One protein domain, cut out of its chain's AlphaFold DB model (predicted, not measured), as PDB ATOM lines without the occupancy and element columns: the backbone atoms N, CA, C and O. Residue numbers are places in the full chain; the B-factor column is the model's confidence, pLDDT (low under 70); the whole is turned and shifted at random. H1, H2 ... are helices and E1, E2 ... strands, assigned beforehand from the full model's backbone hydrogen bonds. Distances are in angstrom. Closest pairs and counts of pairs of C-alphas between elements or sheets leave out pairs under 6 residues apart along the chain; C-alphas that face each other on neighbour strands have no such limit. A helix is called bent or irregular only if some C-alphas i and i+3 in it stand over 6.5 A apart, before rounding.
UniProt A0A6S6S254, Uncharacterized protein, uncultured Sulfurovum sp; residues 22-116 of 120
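AT A GLANCE: This is residues 22 to 116 of the 120 residues of an uncharacterized protein of uncultured Sulfurovum sp (UniProt A0A6S6S254). A small sheet of three strands lies between two long helices, H1 over one face and H2 over the other, three layers in all. H2 packs close on the sheet, while H1 stands higher over it and runs on past its end with its first residues; before H1, residues 22 to 30 run as a tail without a named element. The printed part has 95 residues, with two named helices and three named strands in the order H1, E1, E2, H2, E3; the sheet's order is E2, E1, E3, antiparallel throughout, and the class is mixed, helices and strands. The whole is compact, with a radius of gyration of the C-alphas of 12.8 A, and only just elongated, spanning 42 by 21 by 20 A.

IN THESE COORDINATES: Start at C-alpha 22, at (-3.310, 27.574, 45.349), and go on to C-alpha 31 at (-12.930, 22.966, 17.928), where H1 begins; it covers residues 31 to 53 and is 31.5 A long. H1 is irregular, with C-alphas 32 and 35 being 8.5 A apart, and it has a kink of 56 degrees near residue 38. Next come E1, residues 60 to 65, 17.3 A long, and E2, residues 71 to 77, 20.7 A long. H2, residues 82 to 100, measures 26.5 A, and E3, residues 107 to 111, measures 11.2 A and ends at C-alpha 111 at (7.810, 18.888, 41.790).

HOW THE PARTS SIT: Look first at the hairpin of E1 and E2, antiparallel at 177 degrees, where N 62 and O 74 are 2.8 A apart, within hydrogen-bond range. On the other side of E1 is E3, antiparallel to it at 148 degrees, with N 61 and O 110 within range at 2.9 A. H2 is on the sheet at a height of 5.8 A, over E2 and E1; on the local plane it stands at 30.3 degrees to E2, only just slantwise to the strands. Its closest C-alphas to E2 are those of Cys 93 and Gly 74, 3.9 A apart. E2, H2 and E3 make a split strand-helix-strand unit, two strands running the same way with E1 between them, and its crossover is right-handed. H1 is on the opposite face at a height of 9.0 A, along the strands, at 6 degrees to E1 on the local plane. The closest C-alphas of H1 and E2 are those of Asn 41 and Ala 71, 6.2 A apart. H1 and H2 are apart. In H2 every O i to N i+4 pair is within hydrogen-bond range; in H1 16 of 19 are.

THE WHOLE: The two C-alphas farthest apart, those of His 32 and Thr 80, are 42.8 A from each other. The printed part has no cut and no long link between its named elements. Residues 22 to 23 pair with residues 75 to 76 of E2, antiparallel. The mean pLDDT of the printed part is 85.2, and residues 23 to 38 are under 70.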
ATOM      1  N   SER A  22      -2.887  28.260  46.566       77.75
ATOM      2  CA  SER A  22      -3.310  27.574  45.349       77.75
ATOM      3  C   SER A  22      -4.132  28.511  44.459       77.75
ATOM      4  O   SER A  22      -4.972  29.255  44.969       77.75
ATOM      5  N   LYS A  23      -3.899  28.484  43.141       68.25
ATOM      6  CA  LYS A  23      -4.635  29.304  42.165       68.25
ATOM      7  C   LYS A  23      -5.230  28.422  41.058       68.25
ATOM      8  O   LYS A  23      -4.467  27.757  40.357       68.25
ATOM      9  N   PRO A  24      -6.565  28.392  40.883       59.88
ATOM     10  CA  PRO A  24      -7.185  27.835  39.687       59.88
ATOM     11  C   PRO A  24      -7.086  28.845  38.534       59.88
ATOM     12  O   PRO A  24      -7.233  30.044  38.752       59.88
ATOM     13  N   VAL A  25      -6.860  28.367  37.310       58.22
ATOM     14  CA  VAL A  25      -6.769  29.215  36.109       58.22
ATOM     15  C   VAL A  25      -7.865  28.804  35.110       58.22
ATOM     16  O   VAL A  25      -8.069  27.608  34.874       58.22
ATOM     17  N   ASP A  26      -8.607  29.785  34.581       51.22
ATOM     18  CA  ASP A  26      -9.806  29.619  33.735       51.22
ATOM     19  C   ASP A  26      -9.492  29.663  32.221       51.22
ATOM     20  O   ASP A  26      -8.694  30.489  31.780       51.22
ATOM     21  N   VAL A  27     -10.136  28.805  31.402       55.97
ATOM     22  CA  VAL A  27      -9.928  28.730  29.931       55.97
ATOM     23  C   VAL A  27     -11.247  28.500  29.153       55.97
ATOM     24  O   VAL A  27     -12.090  27.711  29.571       55.97
ATOM     25  N   HIS A  28     -11.400  29.167  27.993       48.94
ATOM     26  CA  HIS A  28     -12.574  29.196  27.083       48.94
ATOM     27  C   HIS A  28     -12.325  28.402  25.755       48.94
ATOM     28  O   HIS A  28     -11.206  28.437  25.237       48.94
ATOM     29  N   SER A  29     -13.332  27.713  25.169       52.31
ATOM     30  CA  SER A  29     -13.201  26.604  24.163       52.31
ATOM     31  C   SER A  29     -13.842  26.849  22.765       52.31
ATOM     32  O   SER A  29     -14.841  27.547  22.725       52.31
ATOM     33  N   ASP A  30     -13.299  26.247  21.668       46.56
ATOM     34  CA  ASP A  30     -13.964  25.850  20.372       46.56
ATOM     35  C   ASP A  30     -13.033  25.042  19.398       46.56
ATOM     36  O   ASP A  30     -11.811  25.164  19.496       46.56
ATOM     37  N   SER A  31     -13.574  24.205  18.475       46.72
ATOM     38  CA  SER A  31     -12.930  22.966  17.928       46.72
ATOM     39  C   SER A  31     -12.150  22.982  16.585       46.72
ATOM     40  O   SER A  31     -11.357  22.069  16.368       46.72
ATOM     41  N   HIS A  32     -12.199  24.009  15.721       38.75
ATOM     42  CA  HIS A  32     -11.269  24.113  14.559       38.75
ATOM     43  C   HIS A  32      -9.812  24.446  14.957       38.75
ATOM     44  O   HIS A  32      -8.926  24.631  14.123       38.75
ATOM     45  N   ARG A  33      -9.554  24.519  16.264       52.38
ATOM     46  CA  ARG A  33      -8.351  25.073  16.869       52.38
ATOM     47  C   ARG A  33      -7.242  24.059  17.153       52.38
ATOM     48  O   ARG A  33      -6.221  24.506  17.635       52.38
ATOM     49  N   TYR A  34      -7.360  22.754  16.887       46.94
ATOM     50  CA  TYR A  34      -6.424  21.726  17.404       46.94
ATOM     51  C   TYR A  34      -4.918  22.077  17.310       46.94
ATOM     52  O   TYR A  34      -4.248  22.193  18.334       46.94
ATOM     53  N   LYS A  35      -4.388  22.349  16.107       51.53
ATOM     54  CA  LYS A  35      -2.966  22.726  15.929       51.53
ATOM     55  C   LYS A  35      -2.621  24.119  16.475       51.53
ATOM     56  O   LYS A  35      -1.520  24.335  16.974       51.53
ATOM     57  N   VAL A  36      -3.557  25.068  16.406       56.34
ATOM     58  CA  VAL A  36      -3.403  26.415  16.996       56.34
ATOM     59  C   VAL A  36      -3.394  26.331  18.530       56.34
ATOM     60  O   VAL A  36      -2.655  27.052  19.198       56.34
ATOM     61  N   ASN A  37      -4.173  25.405  19.084       63.09
ATOM     62  CA  ASN A  37      -4.320  25.139  20.502       63.09
ATOM     63  C   ASN A  37      -3.104  24.420  21.063       63.09
ATOM     64  O   ASN A  37      -2.737  24.755  22.174       63.09
ATOM     65  N   GLU A  38      -2.433  23.514  20.344       68.38
ATOM     66  CA  GLU A  38      -1.213  22.886  20.880       68.38
ATOM     67  C   GLU A  38      -0.137  23.942  21.168       68.38
ATOM     68  O   GLU A  38       0.329  24.048  22.300       68.38
ATOM     69  N   LYS A  39       0.182  24.815  20.202       76.06
ATOM     70  CA  LYS A  39       1.157  25.899  20.418       76.06
ATOM     71  C   LYS A  39       0.695  26.881  21.499       76.06
ATOM     72  O   LYS A  39       1.491  27.275  22.349       76.06
ATOM     73  N   LYS A  40      -0.587  27.266  21.492       81.00
ATOM     74  CA  LYS A  40      -1.163  28.170  22.499       81.00
ATOM     75  C   LYS A  40      -1.139  27.560  23.902       81.00
ATOM     76  O   LYS A  40      -0.796  28.251  24.853       81.00
ATOM     77  N   ASN A  41      -1.468  26.282  24.033       79.81
ATOM     78  CA  ASN A  41      -1.553  25.587  25.312       79.81
ATOM     79  C   ASN A  41      -0.173  25.207  25.841       79.81
ATOM     80  O   ASN A  41       0.048  25.257  27.045       79.81
ATOM     81  N   MET A  42       0.784  24.933  24.952       82.19
ATOM     82  CA  MET A  42       2.193  24.844  25.322       82.19
ATOM     83  C   MET A  42       2.725  26.176  25.824       82.19
ATOM     84  O   MET A  42       3.375  26.200  26.864       82.19
ATOM     85  N   LYS A  43       2.390  27.289  25.158       87.62
ATOM     86  CA  LYS A  43       2.727  28.618  25.671       87.62
ATOM     87  C   LYS A  43       2.079  28.868  27.037       87.62
ATOM     88  O   LYS A  43       2.762  29.296  27.950       87.62
ATOM     89  N   TYR A  44       0.799  28.547  27.194       84.69
ATOM     90  CA  TYR A  44       0.072  28.683  28.458       84.69
ATOM     91  C   TYR A  44       0.724  27.899  29.608       84.69
ATOM     92  O   TYR A  44       0.927  28.445  30.690       84.69
ATOM     93  N   ILE A  45       1.104  26.642  29.368       87.88
ATOM     94  CA  ILE A  45       1.816  25.821  30.355       87.88
ATOM     95  C   ILE A  45       3.214  26.389  30.628       87.88
ATOM     96  O   ILE A  45       3.628  26.427  31.782       87.88
ATOM     97  N   ALA A  46       3.927  26.859  29.601       89.62
ATOM     98  CA  ALA A  46       5.246  27.469  29.756       89.62
ATOM     99  C   ALA A  46       5.197  28.773  30.570       89.62
ATOM    100  O   ALA A  46       6.020  28.955  31.463       89.62
ATOM    101  N   ASP A  47       4.214  29.640  30.315       90.19
ATOM    102  CA  ASP A  47       3.998  30.882  31.061       90.19
ATOM    103  C   ASP A  47       3.693  30.564  32.537       90.19
ATOM    104  O   ASP A  47       4.351  31.079  33.439       90.19
ATOM    105  N   ALA A  48       2.773  29.627  32.795       90.12
ATOM    106  CA  ALA A  48       2.473  29.180  34.154       90.12
ATOM    107  C   ALA A  48       3.694  28.540  34.836       90.12
ATOM    108  O   ALA A  48       3.894  28.706  36.040       90.12
ATOM    109  N   TYR A  49       4.516  27.796  34.089       92.81
ATOM    110  CA  TYR A  49       5.739  27.197  34.612       92.81
ATOM    111  C   TYR A  49       6.789  28.258  34.967       92.81
ATOM    112  O   TYR A  49       7.448  28.134  35.999       92.81
ATOM    113  N   SER A  50       6.899  29.325  34.174       92.62
ATOM    114  CA  SER A  50       7.737  30.485  34.493       92.62
ATOM    115  C   SER A  50       7.312  31.123  35.820       92.62
ATOM    116  O   SER A  50       8.144  31.321  36.706       92.62
ATOM    117  N   ASP A  51       6.011  31.349  36.022       90.19
ATOM    118  CA  ASP A  51       5.492  31.861  37.298       90.19
ATOM    119  C   ASP A  51       5.772  30.889  38.451       90.19
ATOM    120  O   ASP A  51       6.239  31.282  39.522       90.19
ATOM    121  N   TYR A  52       5.559  29.593  38.221       90.94
ATOM    122  CA  TYR A  52       5.844  28.526  39.178       90.94
ATOM    123  C   TYR A  52       7.310  28.507  39.642       90.94
ATOM    124  O   TYR A  52       7.609  28.180  40.799       90.94
ATOM    125  N   GLN A  53       8.250  28.849  38.761       92.38
ATOM    126  CA  GLN A  53       9.669  28.875  39.100       92.38
ATOM    127  C   GLN A  53       9.997  29.915  40.177       92.38
ATOM    128  O   GLN A  53      10.887  29.649  40.985       92.38
ATOM    129  N   SER A  54       9.232  31.008  40.275       92.19
ATOM    130  CA  SER A  54       9.450  32.070  41.270       92.19
ATOM    131  C   SER A  54       9.212  31.637  42.727       92.19
ATOM    132  O   SER A  54       9.778  32.225  43.649       92.19
ATOM    133  N   TYR A  55       8.418  30.586  42.961       91.06
ATOM    134  CA  TYR A  55       8.105  30.120  44.314       91.06
ATOM    135  C   TYR A  55       9.247  29.302  44.928       91.06
ATOM    136  O   TYR A  55       9.901  28.509  44.244       91.06
ATOM    137  N   LYS A  56       9.481  29.455  46.236       84.81
ATOM    138  CA  LYS A  56      10.702  28.950  46.885       84.81
ATOM    139  C   LYS A  56      10.604  27.522  47.409       84.81
ATOM    140  O   LYS A  56      11.553  26.760  47.240       84.81
ATOM    141  N   THR A  57       9.503  27.145  48.060       85.81
ATOM    142  CA  THR A  57       9.447  25.865  48.789       85.81
ATOM    143  C   THR A  57       8.159  25.096  48.537       85.81
ATOM    144  O   THR A  57       7.138  25.679  48.178       85.81
ATOM    145  N   HIS A  58       8.258  23.766  48.665       89.31
ATOM    146  CA  HIS A  58       7.153  22.802  48.590       89.31
ATOM    147  C   HIS A  58       6.090  23.165  47.551       89.31
ATOM    148  O   HIS A  58       4.932  23.448  47.858       89.31
ATOM    149  N   LYS A  59       6.527  23.154  46.296       94.50
ATOM    150  CA  LYS A  59       5.702  23.458  45.137       94.50
ATOM    151  C   LYS A  59       5.537  22.235  44.248       94.50
ATOM    152  O   LYS A  59       6.420  21.375  44.191       94.50
ATOM    153  N   ALA A  60       4.401  22.151  43.576       97.19
ATOM    154  CA  ALA A  60       4.156  21.157  42.544       97.19
ATOM    155  C   ALA A  60       3.248  21.743  41.466       97.19
ATOM    156  O   ALA A  60       2.442  22.633  41.736       97.19
ATOM    157  N   MET A  61       3.386  21.230  40.252       96.50
ATOM    158  CA  MET A  61       2.554  21.565  39.107       96.50
ATOM    159  C   MET A  61       2.065  20.275  38.463       96.50
ATOM    160  O   MET A  61       2.840  19.337  38.268       96.50
ATOM    161  N   ALA A  62       0.784  20.244  38.122       96.69
ATOM    162  CA  ALA A  62       0.141  19.188  37.368       96.69
ATOM    163  C   ALA A  62      -0.482  19.759  36.095       96.69
ATOM    164  O   ALA A  62      -0.963  20.895  36.089       96.69
ATOM    165  N   VAL A  63      -0.467  18.967  35.028       94.81
ATOM    166  CA  VAL A  63      -1.013  19.335  33.721       94.81
ATOM    167  C   VAL A  63      -1.740  18.154  33.086       94.81
ATOM    168  O   VAL A  63      -1.524  16.992  33.439       94.81
ATOM    169  N   THR A  64      -2.583  18.455  32.112       92.06
ATOM    170  CA  THR A  64      -3.119  17.492  31.151       92.06
ATOM    171  C   THR A  64      -3.272  18.165  29.801       92.06
ATOM    172  O   THR A  64      -3.553  19.365  29.735       92.06
ATOM    173  N   ILE A  65      -3.072  17.395  28.735       89.44
ATOM    174  CA  ILE A  65      -3.382  17.770  27.358       89.44
ATOM    175  C   ILE A  65      -3.997  16.538  26.713       89.44
ATOM    176  O   ILE A  65      -3.400  15.461  26.748       89.44
ATOM    177  N   ASP A  66      -5.194  16.673  26.157       88.31
ATOM    178  CA  ASP A  66      -5.844  15.567  25.460       88.31
ATOM    179  C   ASP A  66      -5.600  15.582  23.948       88.31
ATOM    180  O   ASP A  66      -5.020  16.512  23.385       88.31
ATOM    181  N   SER A  67      -6.070  14.534  23.273       85.75
ATOM    182  CA  SER A  67      -5.977  14.381  21.818       85.75
ATOM    183  C   SER A  67      -6.806  15.395  21.025       85.75
ATOM    184  O   SER A  67      -6.654  15.479  19.813       85.75
ATOM    185  N   ALA A  68      -7.670  16.171  21.687       83.56
ATOM    186  CA  ALA A  68      -8.366  17.320  21.111       83.56
ATOM    187  C   ALA A  68      -7.633  18.640  21.411       83.56
ATOM    188  O   ALA A  68      -8.115  19.726  21.075       83.56
ATOM    189  N   GLY A  69      -6.446  18.558  22.017       81.38
ATOM    190  CA  GLY A  69      -5.580  19.684  22.310       81.38
ATOM    191  C   GLY A  69      -6.142  20.557  23.418       81.38
ATOM    192  O   GLY A  69      -5.701  21.690  23.548       81.38
ATOM    193  N   ARG A  70      -7.120  20.084  24.199       85.94
ATOM    194  CA  ARG A  70      -7.612  20.786  25.389       85.94
ATOM    195  C   ARG A  70      -6.614  20.560  26.505       85.94
ATOM    196  O   ARG A  70      -6.175  19.433  26.719       85.94
ATOM    197  N   ALA A  71      -6.269  21.631  27.206       89.75
ATOM    198  CA  ALA A  71      -5.301  21.586  28.282       89.75
ATOM    199  C   ALA A  71      -5.902  22.100  29.585       89.75
ATOM    200  O   ALA A  71      -6.728  23.013  29.585       89.75
ATOM    201  N   ALA A  72      -5.428  21.539  30.687       92.38
ATOM    202  CA  ALA A  72      -5.655  22.067  32.017       92.38
ATOM    203  C   ALA A  72      -4.365  22.004  32.823       92.38
ATOM    204  O   ALA A  72      -3.493  21.173  32.567       92.38
ATOM    205  N   LEU A  73      -4.254  22.906  33.790       94.00
ATOM    206  CA  LEU A  73      -3.133  22.946  34.713       94.00
ATOM    207  C   LEU A  73      -3.605  23.327  36.106       94.00
ATOM    208  O   LEU A  73      -4.636  23.975  36.286       94.00
ATOM    209  N   GLY A  74      -2.810  22.940  37.087       95.19
ATOM    210  CA  GLY A  74      -2.946  23.376  38.462       95.19
ATOM    211  C   GLY A  74      -1.593  23.328  39.138       95.19
ATOM    212  O   GLY A  74      -0.798  22.422  38.895       95.19
ATOM    213  N   TYR A  75      -1.313  24.308  39.985       95.81
ATOM    214  CA  TYR A  75      -0.101  24.312  40.786       95.81
ATOM    215  C   TYR A  75      -0.396  24.763  42.213       95.81
ATOM    216  O   TYR A  75      -1.428  25.377  42.509       95.81
ATOM    217  N   SER A  76       0.518  24.408  43.101       95.69
ATOM    218  CA  SER A  76       0.522  24.807  44.500       95.69
ATOM    219  C   SER A  76       1.937  25.177  44.909       95.69
ATOM    220  O   SER A  76       2.911  24.682  44.332       95.69
ATOM    221  N   PHE A  77       2.049  26.013  45.927       94.62
ATOM    222  CA  PHE A  77       3.315  26.486  46.468       94.62
ATOM    223  C   PHE A  77       3.147  26.841  47.945       94.62
ATOM    224  O   PHE A  77       2.021  26.976  48.428       94.62
ATOM    225  N   ASP A  78       4.270  26.951  48.656       91.56
ATOM    226  CA  ASP A  78       4.312  27.256  50.093       91.56
ATOM    227  C   ASP A  78       3.475  26.276  50.938       91.56
ATOM    228  O   ASP A  78       2.896  26.609  51.968       91.56
ATOM    229  N   CYS A  79       3.407  25.023  50.489       90.00
ATOM    230  CA  CYS A  79       2.800  23.933  51.238       90.00
ATOM    231  C   CYS A  79       3.704  23.482  52.402       90.00
ATOM    232  O   CYS A  79       4.926  23.619  52.367       90.00
ATOM    233  N   THR A  80       3.120  22.827  53.408       90.44
ATOM    234  CA  THR A  80       3.890  22.227  54.516       90.44
ATOM    235  C   THR A  80       4.806  21.092  54.051       90.44
ATOM    236  O   THR A  80       5.887  20.908  54.598       90.44
ATOM    237  N   THR A  81       4.376  20.302  53.059       93.50
ATOM    238  CA  THR A  81       5.132  19.145  52.569       93.50
ATOM    239  C   THR A  81       5.062  19.032  51.052       93.50
ATOM    240  O   THR A  81       4.117  19.485  50.402       93.50
ATOM    241  N   THR A  82       6.037  18.345  50.457       94.06
ATOM    242  CA  THR A  82       5.990  17.998  49.030       94.06
ATOM    243  C   THR A  82       4.762  17.151  48.686       94.06
ATOM    244  O   THR A  82       4.219  17.277  47.591       94.06
ATOM    245  N   GLN A  83       4.303  16.295  49.604       96.00
ATOM    246  CA  GLN A  83       3.134  15.449  49.369       96.00
ATOM    247  C   GLN A  83       1.841  16.268  49.320       96.00
ATOM    248  O   GLN A  83       1.017  16.041  48.431       96.00
ATOM    249  N   SER A  84       1.672  17.249  50.216       95.31
ATOM    250  CA  SER A  84       0.515  18.147  50.151       95.31
ATOM    251  C   SER A  84       0.545  19.007  48.889       95.31
ATOM    252  O   SER A  84      -0.495  19.161  48.254       95.31
ATOM    253  N   ALA A  85       1.730  19.453  48.458       95.94
ATOM    254  CA  ALA A  85       1.882  20.186  47.204       95.94
ATOM    255  C   ALA A  85       1.426  19.357  45.993       95.94
ATOM    256  O   ALA A  85       0.580  19.789  45.216       95.94
ATOM    257  N   LYS A  86       1.920  18.120  45.856       97.12
ATOM    258  CA  LYS A  86       1.514  17.219  44.762       97.12
ATOM    259  C   LYS A  86      -0.002  17.019  44.715       97.12
ATOM    260  O   LYS A  86      -0.597  17.131  43.646       97.12
ATOM    261  N   ARG A  87      -0.616  16.741  45.872       97.50
ATOM    262  CA  ARG A  87      -2.063  16.518  45.984       97.50
ATOM    263  C   ARG A  87      -2.855  17.752  45.539       97.50
ATOM    264  O   ARG A  87      -3.737  17.625  44.699       97.50
ATOM    265  N   ILE A  88      -2.521  18.936  46.056       96.56
ATOM    266  CA  ILE A  88      -3.246  20.180  45.745       96.56
ATOM    267  C   ILE A  88      -3.052  20.581  44.277       96.56
ATOM    268  O   ILE A  88      -4.006  21.003  43.626       96.56
ATOM    269  N   ALA A  89      -1.846  20.411  43.726       96.75
ATOM    270  CA  ALA A  89      -1.594  20.653  42.309       96.75
ATOM    271  C   ALA A  89      -2.489  19.777  41.412       96.75
ATOM    272  O   ALA A  89      -3.106  20.294  40.479       96.75
ATOM    273  N   LEU A  90      -2.618  18.481  41.729       97.69
ATOM    274  CA  LEU A  90      -3.508  17.559  41.015       97.69
ATOM    275  C   LEU A  90      -4.984  17.947  41.165       97.69
ATOM    276  O   LEU A  90      -5.682  18.031  40.161       97.69
ATOM    277  N   GLU A  91      -5.451  18.252  42.377       97.25
ATOM    278  CA  GLU A  91      -6.834  18.694  42.618       97.25
ATOM    279  C   GLU A  91      -7.184  19.960  41.827       97.25
ATOM    280  O   GLU A  91      -8.264  20.064  41.243       97.25
ATOM    281  N   ASN A  92      -6.267  20.926  41.775       94.81
ATOM    282  CA  ASN A  92      -6.458  22.150  41.004       94.81
ATOM    283  C   ASN A  92      -6.447  21.892  39.498       94.81
ATOM    284  O   ASN A  92      -7.262  22.473  38.778       94.81
ATOM    285  N   CYS A  93      -5.572  20.999  39.032       96.19
ATOM    286  CA  CYS A  93      -5.571  20.583  37.640       96.19
ATOM    287  C   CYS A  93      -6.895  19.906  37.283       96.19
ATOM    288  O   CYS A  93      -7.496  20.273  36.283       96.19
ATOM    289  N   GLU A  94      -7.414  19.007  38.122       95.94
ATOM    290  CA  GLU A  94      -8.691  18.327  37.884       95.94
ATOM    291  C   GLU A  94      -9.874  19.306  37.840       95.94
ATOM    292  O   GLU A  94     -10.723  19.219  36.951       95.94
ATOM    293  N   LYS A  95      -9.896  20.315  38.720       93.56
ATOM    294  CA  LYS A  95     -10.887  21.404  38.649       93.56
ATOM    295  C   LYS A  95     -10.795  22.170  37.324       93.56
ATOM    296  O   LYS A  95     -11.816  22.442  36.696       93.56
ATOM    297  N   SER A  96      -9.586  22.510  36.874       91.50
ATOM    298  CA  SER A  96      -9.367  23.179  35.580       91.50
ATOM    299  C   SER A  96      -9.704  22.259  34.393       91.50
ATOM    300  O   SER A  96     -10.270  22.699  33.388       91.50
ATOM    301  N   ARG A  97      -9.453  20.951  34.522       93.62
ATOM    302  CA  ARG A  97      -9.771  19.917  33.530       93.62
ATOM    303  C   ARG A  97     -11.271  19.830  33.291       93.62
ATOM    304  O   ARG A  97     -11.703  19.800  32.142       93.62
ATOM    305  N   GLN A  98     -12.070  19.859  34.356       91.25
ATOM    306  CA  GLN A  98     -13.530  19.873  34.252       91.25
ATOM    307  C   GLN A  98     -14.037  21.112  33.496       91.25
ATOM    308  O   GLN A  98     -14.903  20.984  32.632       91.25
ATOM    309  N   LYS A  99     -13.453  22.292  33.747       87.62
ATOM    310  CA  LYS A  99     -13.815  23.544  33.053       87.62
ATOM    311  C   LYS A  99     -13.438  23.530  31.571       87.62
ATOM    312  O   LYS A  99     -14.249  23.882  30.719       87.62
ATOM    313  N   SER A 100     -12.219  23.090  31.261       84.00
ATOM    314  CA  SER A 100     -11.706  22.979  29.886       84.00
ATOM    315  C   SER A 100     -12.284  21.791  29.113       84.00
ATOM    316  O   SER A 100     -12.098  21.700  27.899       84.00
ATOM    317  N   LYS A 101     -12.993  20.886  29.802       89.62
ATOM    318  CA  LYS A 101     -13.529  19.627  29.273       89.62
ATOM    319  C   LYS A 101     -12.445  18.706  28.703       89.62
ATOM    320  O   LYS A 101     -12.739  17.911  27.813       89.62
ATOM    321  N   ALA A 102     -11.206  18.813  29.187       88.81
ATOM    322  CA  ALA A 102     -10.134  17.916  28.777       88.81
ATOM    323  C   ALA A 102     -10.412  16.480  29.264       88.81
ATOM    324  O   ALA A 102     -10.825  16.251  30.407       88.81
ATOM    325  N   THR A 103     -10.224  15.501  28.382       92.38
ATOM    326  CA  THR A 103     -10.581  14.097  28.659       92.38
ATOM    327  C   THR A 103      -9.451  13.300  29.298       92.38
ATOM    328  O   THR A 103      -9.724  12.340  30.012       92.38
ATOM    329  N   SER A 104      -8.200  13.701  29.082       92.88
ATOM    330  CA  SER A 104      -7.033  13.059  29.691       92.88
ATOM    331  C   SER A 104      -6.899  13.439  31.166       92.88
ATOM    332  O   SER A 104      -7.076  14.605  31.524       92.88
ATOM    333  N   ALA A 105      -6.548  12.476  32.019       95.19
ATOM    334  CA  ALA A 105      -6.330  12.709  33.447       95.19
ATOM    335  C   ALA A 105      -5.154  13.665  33.709       95.19
ATOM    336  O   ALA A 105      -4.184  13.699  32.947       95.19
ATOM    337  N   CYS A 106      -5.227  14.428  34.800       95.38
ATOM    338  CA  CYS A 106      -4.112  15.256  35.242       95.38
ATOM    339  C   CYS A 106      -2.935  14.418  35.748       95.38
ATOM    340  O   CYS A 106      -3.101  13.440  36.474       95.38
ATOM    341  N   THR A 107      -1.725  14.852  35.401       96.19
ATOM    342  CA  THR A 107      -0.467  14.213  35.801       96.19
ATOM    343  C   THR A 107       0.500  15.254  36.346       96.19
ATOM    344  O   THR A 107       0.415  16.434  36.008       96.19
ATOM    345  N   LEU A 108       1.417  14.844  37.225       96.38
ATOM    346  CA  LEU A 108       2.444  15.750  37.735       96.38
ATOM    347  C   LEU A 108       3.427  16.107  36.611       96.38
ATOM    348  O   LEU A 108       4.037  15.226  36.014       96.38
ATOM    349  N   PHE A 109       3.612  17.404  36.385       95.06
ATOM    350  CA  PHE A 109       4.582  17.958  35.443       95.06
ATOM    351  C   PHE A 109       5.874  18.381  36.136       95.06
ATOM    352  O   PHE A 109       6.962  18.172  35.612       95.06
ATOM    353  N   ALA A 110       5.779  18.971  37.330       96.12
ATOM    354  CA  ALA A 110       6.946  19.400  38.089       96.12
ATOM    355  C   ALA A 110       6.719  19.265  39.595       96.12
ATOM    356  O   ALA A 110       5.605  19.429  40.095       96.12
ATOM    357  N   VAL A 111       7.795  18.975  40.325       96.00
ATOM    358  CA  VAL A 111       7.810  18.888  41.790       96.00
ATOM    359  C   VAL A 111       9.076  19.565  42.307       96.00
ATOM    360  O   VAL A 111      10.194  19.170  41.973       96.00
ATOM    361  N   GLY A 112       8.915  20.602  43.129       94.19
ATOM    362  CA  GLY A 112      10.019  21.475  43.521       94.19
ATOM    363  C   GLY A 112      10.679  22.095  42.287       94.19
ATOM    364  O   GLY A 112      10.005  22.683  41.445       94.19
ATOM    365  N   ASN A 113      11.989  21.918  42.140       93.12
ATOM    366  CA  ASN A 113      12.737  22.416  40.978       93.12
ATOM    367  C   ASN A 113      12.969  21.345  39.898       93.12
ATOM    368  O   ASN A 113      13.760  21.560  38.987       93.12
ATOM    369  N   LYS A 114      12.307  20.185  39.997       93.31
ATOM    370  CA  LYS A 114      12.464  19.078  39.045       93.31
ATOM    371  C   LYS A 114      11.253  19.000  38.120       93.31
ATOM    372  O   LYS A 114      10.127  18.878  38.601       93.31
ATOM    373  N   VAL A 115      11.497  19.043  36.813       92.62
ATOM    374  CA  VAL A 115      10.505  18.684  35.789       92.62
ATOM    375  C   VAL A 115      10.455  17.161  35.693       92.62
ATOM    376  O   VAL A 115      11.492  16.500  35.715       92.62
ATOM    377  N   LEU A 116       9.251  16.607  35.640       90.88
ATOM    378  CA  LEU A 116       9.007  15.188  35.427       90.88
ATOM    379  C   LEU A 116       8.785  14.958  33.932       90.88
ATOM    380  O   LEU A 116       8.073  15.724  33.283       90.88
TER     381      LEU A 116